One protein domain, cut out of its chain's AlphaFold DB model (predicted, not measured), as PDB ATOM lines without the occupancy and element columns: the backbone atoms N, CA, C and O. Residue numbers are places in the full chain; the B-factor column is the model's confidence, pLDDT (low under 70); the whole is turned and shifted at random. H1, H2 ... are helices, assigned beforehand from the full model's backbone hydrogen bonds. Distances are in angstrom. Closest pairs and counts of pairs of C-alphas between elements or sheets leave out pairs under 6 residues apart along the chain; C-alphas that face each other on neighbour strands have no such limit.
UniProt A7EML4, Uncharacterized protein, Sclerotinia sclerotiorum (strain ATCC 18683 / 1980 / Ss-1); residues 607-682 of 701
ATOM      1  N   PHE A 607      85.260 197.205 106.333       92.31
ATOM      2  CA  PHE A 607      85.662 197.629 107.671       92.31
ATOM      3  C   PHE A 607      86.719 198.720 107.575       92.31
ATOM      4  O   PHE A 607      87.541 198.711 106.657       92.31
ATOM      5  N   ALA A 608      86.753 199.622 108.557       91.31
ATOM      6  CA  ALA A 608      87.664 200.763 108.530       91.31
ATOM      7  C   ALA A 608      89.133 200.331 108.373       91.31
ATOM      8  O   ALA A 608      89.838 200.830 107.501       91.31
ATOM      9  N   SER A 609      89.554 199.313 109.133       88.69
ATOM     10  CA  SER A 609      90.913 198.757 109.071       88.69
ATOM     11  C   SER A 609      91.272 198.168 107.706       88.69
ATOM     12  O   SER A 609      92.432 198.212 107.299       88.69
ATOM     13  N   TYR A 610      90.296 197.609 106.988       87.62
ATOM     14  CA  TYR A 610      90.514 197.091 105.644       87.62
ATOM     15  C   TYR A 610      90.735 198.238 104.654       87.62
ATOM     16  O   TYR A 610      91.720 198.235 103.923       87.62
ATOM     17  N   HIS A 611      89.854 199.239 104.655       88.38
ATOM     18  CA  HIS A 611      89.951 200.366 103.729       88.38
ATOM     19  C   HIS A 611      91.223 201.190 103.920       88.38
ATOM     20  O   HIS A 611      91.842 201.570 102.932       88.38
ATOM     21  N   GLU A 612      91.659 201.391 105.160       89.25
ATOM     22  CA  GLU A 612      92.917 202.075 105.465       89.25
ATOM     23  C   GLU A 612      94.133 201.273 105.000       89.25
ATOM     24  O   GLU A 612      95.025 201.824 104.360       89.25
ATOM     25  N   ARG A 613      94.150 199.953 105.238       85.31
ATOM     26  CA  ARG A 613      95.239 199.077 104.778       85.31
ATOM     27  C   ARG A 613      95.429 199.122 103.258       85.31
ATOM     28  O   ARG A 613      96.548 198.946 102.787       85.31
ATOM     29  N   PHE A 614      94.345 199.305 102.505       82.88
ATOM     30  CA  PHE A 614      94.352 199.366 101.040       82.88
ATOM     31  C   PHE A 614      94.212 200.793 100.479       82.88
ATOM     32  O   PHE A 614      94.083 200.944  99.267       82.88
ATOM     33  N   LEU A 615      94.272 201.826 101.330       85.06
ATOM     34  CA  LEU A 615      94.240 203.247 100.954       85.06
ATOM     35  C   LEU A 615      93.029 203.649 100.087       85.06
ATOM     36  O   LEU A 615      93.146 204.424  99.139       85.06
ATOM     37  N   HIS A 616      91.843 203.128 100.408       84.38
ATOM     38  CA  HIS A 616      90.608 203.509  99.720       84.38
ATOM     39  C   HIS A 616      90.146 204.910 100.160       84.38
ATOM     40  O   HIS A 616      89.682 205.072 101.288       84.38
ATOM     41  N   GLN A 617      90.239 205.900  99.265       82.25
ATOM     42  CA  GLN A 617      89.949 207.311  99.567       82.25
ATOM     43  C   GLN A 617      88.453 207.599  99.785       82.25
ATOM     44  O   GLN A 617      88.106 208.354 100.686       82.25
ATOM     45  N   ASP A 618      87.568 206.927  99.045       83.69
ATOM     46  CA  ASP A 618      86.114 207.161  99.115       83.69
ATOM     47  C   ASP A 618      85.404 206.284 100.164       83.69
ATOM     48  O   ASP A 618      84.178 206.172 100.191       83.69
ATOM     49  N   ALA A 619      86.162 205.597 101.021       85.00
ATOM     50  CA  ALA A 619      85.606 204.606 101.925       85.00
ATOM     51  C   ALA A 619      84.857 205.222 103.112       85.00
ATOM     52  O   ALA A 619      85.376 206.051 103.859       85.00
ATOM     53  N   GLN A 620      83.659 204.706 103.387       88.94
ATOM     54  CA  GLN A 620      82.924 205.049 104.601       88.94
ATOM     55  C   GLN A 620      83.450 204.259 105.806       88.94
ATOM     56  O   GLN A 620      83.038 203.123 106.043       88.94
ATOM     57  N   LEU A 621      84.339 204.877 106.591       92.50
ATOM     58  CA  LEU A 621      84.980 204.251 107.760       92.50
ATOM     59  C   LEU A 621      84.082 204.201 109.011       92.50
ATOM     60  O   LEU A 621      84.337 203.419 109.932       92.50
ATOM     61  N   LEU A 622      83.037 205.028 109.056       93.94
ATOM     62  CA  LEU A 622      82.128 205.154 110.194       93.94
ATOM     63  C   LEU A 622      80.733 204.614 109.859       93.94
ATOM     64  O   LEU A 622      80.254 204.688 108.729       93.94
ATOM     65  N   CYS A 623      80.077 204.065 110.873       94.25
ATOM     66  CA  CYS A 623      78.657 203.752 110.870       94.25
ATOM     67  C   CYS A 623      77.837 205.031 111.091       94.25
ATOM     68  O   CYS A 623      78.314 205.979 111.715       94.25
ATOM     69  N   ARG A 624      76.557 205.032 110.696       93.69
ATOM     70  CA  ARG A 624      75.615 206.127 110.994       93.69
ATOM     71  C   ARG A 624      75.515 206.464 112.486       93.69
ATOM     72  O   ARG A 624      75.158 207.579 112.836       93.69
ATOM     73  N   CYS A 625      75.833 205.524 113.379       93.50
ATOM     74  CA  CYS A 625      75.872 205.789 114.818       93.50
ATOM     75  C   CYS A 625      77.151 206.511 115.290       93.50
ATOM     76  O   CYS A 625      77.360 206.612 116.496       93.50
ATOM     77  N   GLY A 626      78.033 206.926 114.374       92.50
ATOM     78  CA  GLY A 626      79.309 207.593 114.651       92.50
ATOM     79  C   GLY A 626      80.464 206.655 115.017       92.50
ATOM     80  O   GLY A 626      81.616 207.075 115.043       92.50
ATOM     81  N   ALA A 627      80.193 205.374 115.276       94.69
ATOM     82  CA  ALA A 627      81.229 204.413 115.640       94.69
ATOM     83  C   ALA A 627      81.969 203.879 114.409       94.69
ATOM     84  O   ALA A 627      81.405 203.726 113.325       94.69
ATOM     85  N   ARG A 628      83.236 203.524 114.604       94.56
ATOM     86  CA  ARG A 628      84.100 202.953 113.571       94.56
ATOM     87  C   ARG A 628      83.609 201.577 113.114       94.56
ATOM     88  O   ARG A 628      83.303 200.718 113.945       94.56
ATOM     89  N   LYS A 629      83.563 201.343 111.797       94.12
ATOM     90  CA  LYS A 629      83.176 200.043 111.230       94.12
ATOM     91  C   LYS A 629      84.199 198.972 111.615       94.12
ATOM     92  O   LYS A 629      85.361 199.043 111.217       94.12
ATOM     93  N   SER A 630      83.745 197.955 112.342       93.94
ATOM     94  CA  SER A 630      84.543 196.795 112.746       93.94
ATOM     95  C   SER A 630      83.751 195.492 112.565       93.94
ATOM     96  O   SER A 630      82.517 195.542 112.504       93.94
ATOM     97  N   PRO A 631      84.420 194.321 112.527       93.12
ATOM     98  CA  PRO A 631      83.755 193.025 112.367       93.12
ATOM     99  C   PRO A 631      82.640 192.755 113.376       93.12
ATOM    100  O   PRO A 631      81.646 192.129 113.033       93.12
ATOM    101  N   VAL A 632      82.768 193.269 114.601       93.00
ATOM    102  CA  VAL A 632      81.799 193.063 115.689       93.00
ATOM    103  C   VAL A 632      80.863 194.256 115.903       93.00
ATOM    104  O   VAL A 632      79.999 194.210 116.777       93.00
ATOM    105  N   HIS A 633      80.986 195.330 115.112       94.12
ATOM    106  CA  HIS A 633      80.208 196.556 115.321       94.12
ATOM    107  C   HIS A 633      78.689 196.323 115.241       94.12
ATOM    108  O   HIS A 633      77.937 196.957 115.982       94.12
ATOM    109  N   PHE A 634      78.236 195.366 114.424       92.88
ATOM    110  CA  PHE A 634      76.823 194.977 114.337       92.88
ATOM    111  C   PHE A 634      76.213 194.633 115.705       92.88
ATOM    112  O   PHE A 634      75.031 194.882 115.932       92.88
ATOM    113  N   PHE A 635      77.021 194.101 116.631       92.88
ATOM    114  CA  PHE A 635      76.588 193.710 117.967       92.88
ATOM    115  C   PHE A 635      76.527 194.889 118.951       92.88
ATOM    116  O   PHE A 635      75.696 194.905 119.858       92.88
ATOM    117  N   PHE A 636      77.391 195.892 118.760       93.38
ATOM    118  CA  PHE A 636      77.574 197.025 119.677       93.38
ATOM    119  C   PHE A 636      76.963 198.342 119.178       93.38
ATOM    120  O   PHE A 636      77.034 199.359 119.866       93.38
ATOM    121  N   CYS A 637      76.357 198.356 117.990       94.50
ATOM    122  CA  CYS A 637      75.765 199.559 117.421       94.50
ATOM    123  C   CYS A 637      74.606 200.093 118.279       94.50
ATOM    124  O   CYS A 637      73.601 199.413 118.505       94.50
ATOM    125  N   SER A 638      74.716 201.356 118.707       93.19
ATOM    126  CA  SER A 638      73.725 202.005 119.572       93.19
ATOM    127  C   SER A 638      72.368 202.212 118.889       93.19
ATOM    128  O   SER A 638      71.344 202.225 119.569       93.19
ATOM    129  N   ILE A 639      72.340 202.364 117.560       93.81
ATOM    130  CA  ILE A 639      71.096 202.470 116.780       93.81
ATOM    131  C   ILE A 639      70.454 201.085 116.638       93.81
ATOM    132  O   ILE A 639      69.273 200.927 116.931       93.81
ATOM    133  N   ALA A 640      71.227 200.056 116.277       92.75
ATOM    134  CA  ALA A 640      70.690 198.704 116.094       92.75
ATOM    135  C   ALA A 640      70.099 198.133 117.391       92.75
ATOM    136  O   ALA A 640      69.021 197.546 117.366       92.75
ATOM    137  N   LYS A 641      70.767 198.371 118.529       90.44
ATOM    138  CA  LYS A 641      70.287 197.968 119.859       90.44
ATOM    139  C   LYS A 641      68.958 198.634 120.236       90.44
ATOM    140  O   LYS A 641      68.159 198.010 120.925       90.44
ATOM    141  N   ARG A 642      68.739 199.886 119.809       90.88
ATOM    142  CA  ARG A 642      67.471 200.605 120.015       90.88
ATOM    143  C   ARG A 642      66.352 200.038 119.141       90.88
ATOM    144  O   ARG A 642      65.238 199.909 119.625       90.88
ATOM    145  N   ASN A 643      66.663 199.658 117.902       92.19
ATOM    146  CA  ASN A 643      65.678 199.085 116.979       92.19
ATOM    147  C   ASN A 643      65.237 197.671 117.378       92.19
ATOM    148  O   ASN A 643      64.071 197.328 117.228       92.19
ATOM    149  N   HIS A 644      66.161 196.835 117.858       91.81
ATOM    150  CA  HIS A 644      65.836 195.498 118.348       91.81
ATOM    151  C   HIS A 644      66.833 195.066 119.432       91.81
ATOM    152  O   HIS A 644      68.048 195.108 119.191       91.81
ATOM    153  N   PRO A 645      66.369 194.568 120.594       88.94
ATOM    154  CA  PRO A 645      67.251 194.073 121.641       88.94
ATOM    155  C   PRO A 645      68.215 193.003 121.127       88.94
ATOM    156  O   PRO A 645      67.865 192.190 120.264       88.94
ATOM    157  N   ARG A 646      69.438 193.010 121.666       87.19
ATOM    158  CA  ARG A 646      70.461 192.006 121.353       87.19
ATOM    159  C   ARG A 646      70.065 190.627 121.902       87.19
ATOM    160  O   ARG A 646      69.399 190.567 122.939       87.19
ATOM    161  N   PRO A 647      70.528 189.532 121.279       88.38
ATOM    162  CA  PRO A 647      70.401 188.197 121.855       88.38
ATOM    163  C   PRO A 647      70.973 188.133 123.289       88.38
ATOM    164  O   PRO A 647      71.973 188.793 123.602       88.38
ATOM    165  N   LYS A 648      70.305 187.385 124.179       86.44
ATOM    166  CA  LYS A 648      70.646 187.296 125.613       86.44
ATOM    167  C   LYS A 648      71.974 186.560 125.818       86.44
ATOM    168  O   LYS A 648      72.168 185.494 125.252       86.44
ATOM    169  N   GLY A 649      72.847 187.106 126.668       87.06
ATOM    170  CA  GLY A 649      74.142 186.510 127.025       87.06
ATOM    171  C   GLY A 649      75.254 187.550 127.195       87.06
ATOM    172  O   GLY A 649      75.089 188.727 126.832       87.06
ATOM    173  N   LYS A 650      76.398 187.143 127.758       89.44
ATOM    174  CA  LYS A 650      77.597 187.994 127.787       89.44
ATOM    175  C   LYS A 650      78.204 188.055 126.377       89.44
ATOM    176  O   LYS A 650      78.183 187.046 125.675       89.44
ATOM    177  N   PRO A 651      78.748 189.208 125.940       89.38
ATOM    178  CA  PRO A 651      79.360 189.333 124.615       89.38
ATOM    179  C   PRO A 651      80.441 188.280 124.328       89.38
ATOM    180  O   PRO A 651      80.490 187.769 123.213       89.38
ATOM    181  N   ALA A 652      81.250 187.935 125.337       88.31
ATOM    182  CA  ALA A 652      82.321 186.942 125.234       88.31
ATOM    183  C   ALA A 652      81.812 185.533 124.889       88.31
ATOM    184  O   ALA A 652      82.474 184.827 124.142       88.31
ATOM    185  N   ASP A 653      80.618 185.164 125.358       88.06
ATOM    186  CA  ASP A 653      80.048 183.832 125.128       88.06
ATOM    187  C   ASP A 653      79.230 183.796 123.828       88.06
ATOM    188  O   ASP A 653      79.211 182.815 123.085       88.06
ATOM    189  N   ILE A 654      78.538 184.896 123.525       92.38
ATOM    190  CA  ILE A 654      77.545 184.923 122.451       92.38
ATOM    191  C   ILE A 654      78.140 185.226 121.077       92.38
ATOM    192  O   ILE A 654      77.629 184.735 120.076       92.38
ATOM    193  N   LEU A 655      79.208 186.026 120.998       92.25
ATOM    194  CA  LEU A 655      79.850 186.347 119.722       92.25
ATOM    195  C   LEU A 655      80.483 185.104 119.070       92.25
ATOM    196  O   LEU A 655      80.220 184.893 117.883       92.25
ATOM    197  N   PRO A 656      81.226 184.243 119.800       94.06
ATOM    198  CA  PRO A 656      81.698 182.971 119.258       94.06
ATOM    199  C   PRO A 656      80.558 182.065 118.796       94.06
ATOM    200  O   PRO A 656      80.646 181.490 117.719       94.06
ATOM    201  N   PHE A 657      79.439 182.001 119.525       94.69
ATOM    202  CA  PHE A 657      78.271 181.237 119.079       94.69
ATOM    203  C   PHE A 657      77.680 181.786 117.768       94.69
ATOM    204  O   PHE A 657      77.550 181.040 116.794       94.69
ATOM    205  N   LEU A 658      77.363 183.088 117.723       95.25
ATOM    206  CA  LEU A 658      76.722 183.750 116.577       95.25
ATOM    207  C   LEU A 658      77.582 183.701 115.308       95.25
ATOM    208  O   LEU A 658      77.058 183.548 114.207       95.25
ATOM    209  N   CYS A 659      78.896 183.854 115.459       95.31
ATOM    210  CA  CYS A 659      79.823 183.917 114.337       95.31
ATOM    211  C   CYS A 659      80.475 182.563 114.031       95.31
ATOM    212  O   CYS A 659      80.816 182.319 112.879       95.31
ATOM    213  N   GLY A 660      80.659 181.677 115.006       93.75
ATOM    214  CA  GLY A 660      81.386 180.409 114.866       93.75
ATOM    215  C   GLY A 660      80.521 179.226 114.427       93.75
ATOM    216  O   GLY A 660      81.015 178.334 113.738       93.75
ATOM    217  N   THR A 661      79.217 179.239 114.733       94.88
ATOM    218  CA  THR A 661      78.301 178.113 114.454       94.88
ATOM    219  C   THR A 661      77.294 178.419 113.342       94.88
ATOM    220  O   THR A 661      77.064 179.577 112.992       94.88
ATOM    221  N   TYR A 662      76.690 177.378 112.758       94.62
ATOM    222  CA  TYR A 662      75.622 177.546 111.765       94.62
ATOM    223  C   TYR A 662      74.335 178.053 112.422       94.62
ATOM    224  O   TYR A 662      73.733 179.013 111.952       94.62
ATOM    225  N   GLU A 663      73.955 177.437 113.539       95.75
ATOM    226  CA  GLU A 663      72.748 177.755 114.293       95.75
ATOM    227  C   GLU A 663      72.812 179.205 114.818       95.75
ATOM    228  O   GLU A 663      71.849 179.965 114.712       95.75
ATOM    229  N   GLY A 664      73.984 179.648 115.283       95.19
ATOM    230  CA  GLY A 664      74.223 181.044 115.640       95.19
ATOM    231  C   GLY A 664      74.183 182.000 114.443       95.19
ATOM    232  O   GLY A 664      73.650 183.104 114.565       95.19
ATOM    233  N   ALA A 665      74.664 181.578 113.270       96.44
ATOM    234  CA  ALA A 665      74.581 182.384 112.056       96.44
ATOM    235  C   ALA A 665      73.127 182.602 111.594       96.44
ATOM    236  O   ALA A 665      72.807 183.684 111.102       96.44
ATOM    237  N   GLU A 666      72.229 181.629 111.789       96.12
ATOM    238  CA  GLU A 666      70.789 181.797 111.532       96.12
ATOM    239  C   GLU A 666      70.162 182.829 112.479       96.12
ATOM    240  O   GLU A 666      69.443 183.730 112.034       96.12
ATOM    241  N   VAL A 667      70.497 182.765 113.773       95.25
ATOM    242  CA  VAL A 667      70.072 183.772 114.759       95.25
ATOM    243  C   VAL A 667      70.586 185.158 114.365       95.25
ATOM    244  O   VAL A 667      69.826 186.129 114.368       95.25
ATOM    245  N   LEU A 668      71.856 185.257 113.966       95.31
ATOM    246  CA  LEU A 668      72.471 186.504 113.526       95.31
ATOM    247  C   LEU A 668      71.799 187.071 112.265       95.31
ATOM    248  O   LEU A 668      71.574 188.283 112.179       95.31
ATOM    249  N   ALA A 669      71.448 186.219 111.299       94.81
ATOM    250  CA  ALA A 669      70.747 186.618 110.080       94.81
ATOM    251  C   ALA A 669      69.383 187.233 110.392       94.81
ATOM    252  O   ALA A 669      69.066 188.325 109.916       94.81
ATOM    253  N   ASN A 670      68.601 186.557 111.233       94.31
ATOM    254  CA  ASN A 670      67.277 187.017 111.632       94.31
ATOM    255  C   ASN A 670      67.359 188.317 112.436       94.31
ATOM    256  O   ASN A 670      66.634 189.269 112.148       94.31
ATOM    257  N   TRP A 671      68.294 188.397 113.384       94.31
ATOM    258  CA  TRP A 671      68.463 189.579 114.223       94.31
ATOM    259  C   TRP A 671      68.902 190.812 113.425       94.31
ATOM    260  O   TRP A 671      68.308 191.881 113.556       94.31
ATOM    261  N   THR A 672      69.899 190.671 112.546       93.94
ATOM    262  CA  THR A 672      70.401 191.793 111.729       93.94
ATOM    263  C   THR A 672      69.424 192.233 110.640       93.94
ATOM    264  O   THR A 672      69.475 193.379 110.189       93.94
ATOM    265  N   LYS A 673      68.511 191.345 110.229       93.06
ATOM    266  CA  LYS A 673      67.363 191.697 109.390       93.06
ATOM    267  C   LYS A 673      66.323 192.489 110.186       93.06
ATOM    268  O   LYS A 673      65.886 193.530 109.707       93.06
ATOM    269  N   ALA A 674      65.967 192.033 111.388       93.62
ATOM    270  CA  ALA A 674      64.962 192.677 112.234       93.62
ATOM    271  C   ALA A 674      65.384 194.078 112.707       93.62
ATOM    272  O   ALA A 674      64.568 194.991 112.742       93.62
ATOM    273  N   ASN A 675      66.667 194.276 113.029       93.62
ATOM    274  CA  ASN A 675      67.175 195.569 113.501       93.62
ATOM    275  C   ASN A 675      67.573 196.547 112.375       93.62
ATOM    276  O   ASN A 675      67.861 197.716 112.649       93.62
ATOM    277  N   GLY A 676      67.602 196.083 111.119       92.56
ATOM    278  CA  GLY A 676      67.961 196.884 109.947       92.56
ATOM    279  C   GLY A 676      69.438 197.292 109.866       92.56
ATOM    280  O   GLY A 676      69.760 198.256 109.167       92.56
ATOM    281  N   PHE A 677      70.349 196.601 110.569       93.81
ATOM    282  CA  PHE A 677      71.751 197.017 110.685       93.81
ATOM    283  C   PHE A 677      72.427 197.165 109.324       93.81
ATOM    284  O   PHE A 677      72.952 198.224 109.006       93.81
ATOM    285  N   TYR A 678      72.363 196.141 108.479       90.81
ATOM    286  CA  TYR A 678      73.047 196.156 107.186       90.81
ATOM    287  C   TYR A 678      72.224 196.748 106.029       90.81
ATOM    288  O   TYR A 678      72.605 196.592 104.866       90.81
ATOM    289  N   THR A 679      71.073 197.352 106.320       89.19
ATOM    290  CA  THR A 679      70.219 198.014 105.324       89.19
ATOM    291  C   THR A 679      70.204 199.517 105.562       89.19
ATOM    292  O   THR A 679      70.634 200.268 104.695       89.19
ATOM    293  N   ASN A 680      69.803 199.955 106.757       90.56
ATOM    294  CA  ASN A 680      69.482 201.362 107.029       90.56
ATOM    295  C   ASN A 680      70.491 202.056 107.963       90.56
ATOM    296  O   ASN A 680      70.479 203.284 108.084       90.56
ATOM    297  N   ILE A 681      71.324 201.282 108.669       91.69
ATOM    298  CA  ILE A 681      72.219 201.796 109.719       91.69
ATOM    299  C   ILE A 681      73.676 201.820 109.246       91.69
ATOM    300  O   ILE A 681      74.342 202.847 109.312       91.69
ATOM    301  N   CYS A 682      74.173 200.682 108.775       90.69
ATOM    302  CA  CYS A 682      75.543 200.469 108.326       90.69
ATOM    303  C   CYS A 682      75.533 199.603 107.053       90.69
ATOM    304  O   CYS A 682      75.929 198.431 107.096       90.69
TER     305      CYS A 682
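Overview. This is residues 607 to 682 of the 701 residues of an uncharacterized protein of Sclerotinia sclerotiorum (strain ATCC 18683 / 1980 / Ss-1) (UniProt A7EML4). The longest helix, H5, meets H4 at a corner near its first end, as an L, while the short helices H2, H3 and H6 gather near its last end. H1 lies toward the opposite end of the long axis, joined to the rest by a long looping stretch, residues 614 to 632. The printed part has 76 residues with six named helices, H1 to H6 in order, and no named strand; its class is all helix. It is compact, with a radius of gyration of the C-alphas of 13.2 A, and elongated in outline, spanning 37 by 24 by 19 A.

Along the chain. Find C-alpha 662 at (75.622, 177.546, 111.765); from there H5 runs 18.5 A to C-alpha 674 at (64.962, 192.677, 112.234). Just before it, H4 is residues 651 to 660, 13.4 A long. Look for H6 at residues 677 to 681, H3 at 638 to 643 and H2 at 633 to 636. H1, residues 608 to 613, begins at C-alpha 608, (87.664, 200.763, 108.530).

Arrangement. H5 touches H4 only at the corner by their link, with residues 664 to 668 alone; their lines are about perpendicular at 75 degrees, and the closest C-alphas, Leu 658 and Gly 664, are 3.8 A apart. H3 and H6 only just touch, with 3 pairs of C-alphas within 8 A, the closest being Ala 640 and Phe 677 at 5.8 A. H2 is close to H6 but not clearly touching; the closest C-alphas, Phe 634 and Phe 677, are 6.6 A apart. H1 touches no helix. In H1, H5 and H6 every O i to N i+4 pair is within hydrogen-bond range, in H3 1 of 2 and in H4 4 of 6; H2 is too short for such a pair.

Size, cuts and confidence. The C-alphas farthest apart, Gln 617 and Lys 648, are 38.1 A apart. The printed part has no cut, and the link from H1 to H2 is long. No printed residue has a pLDDT under 70.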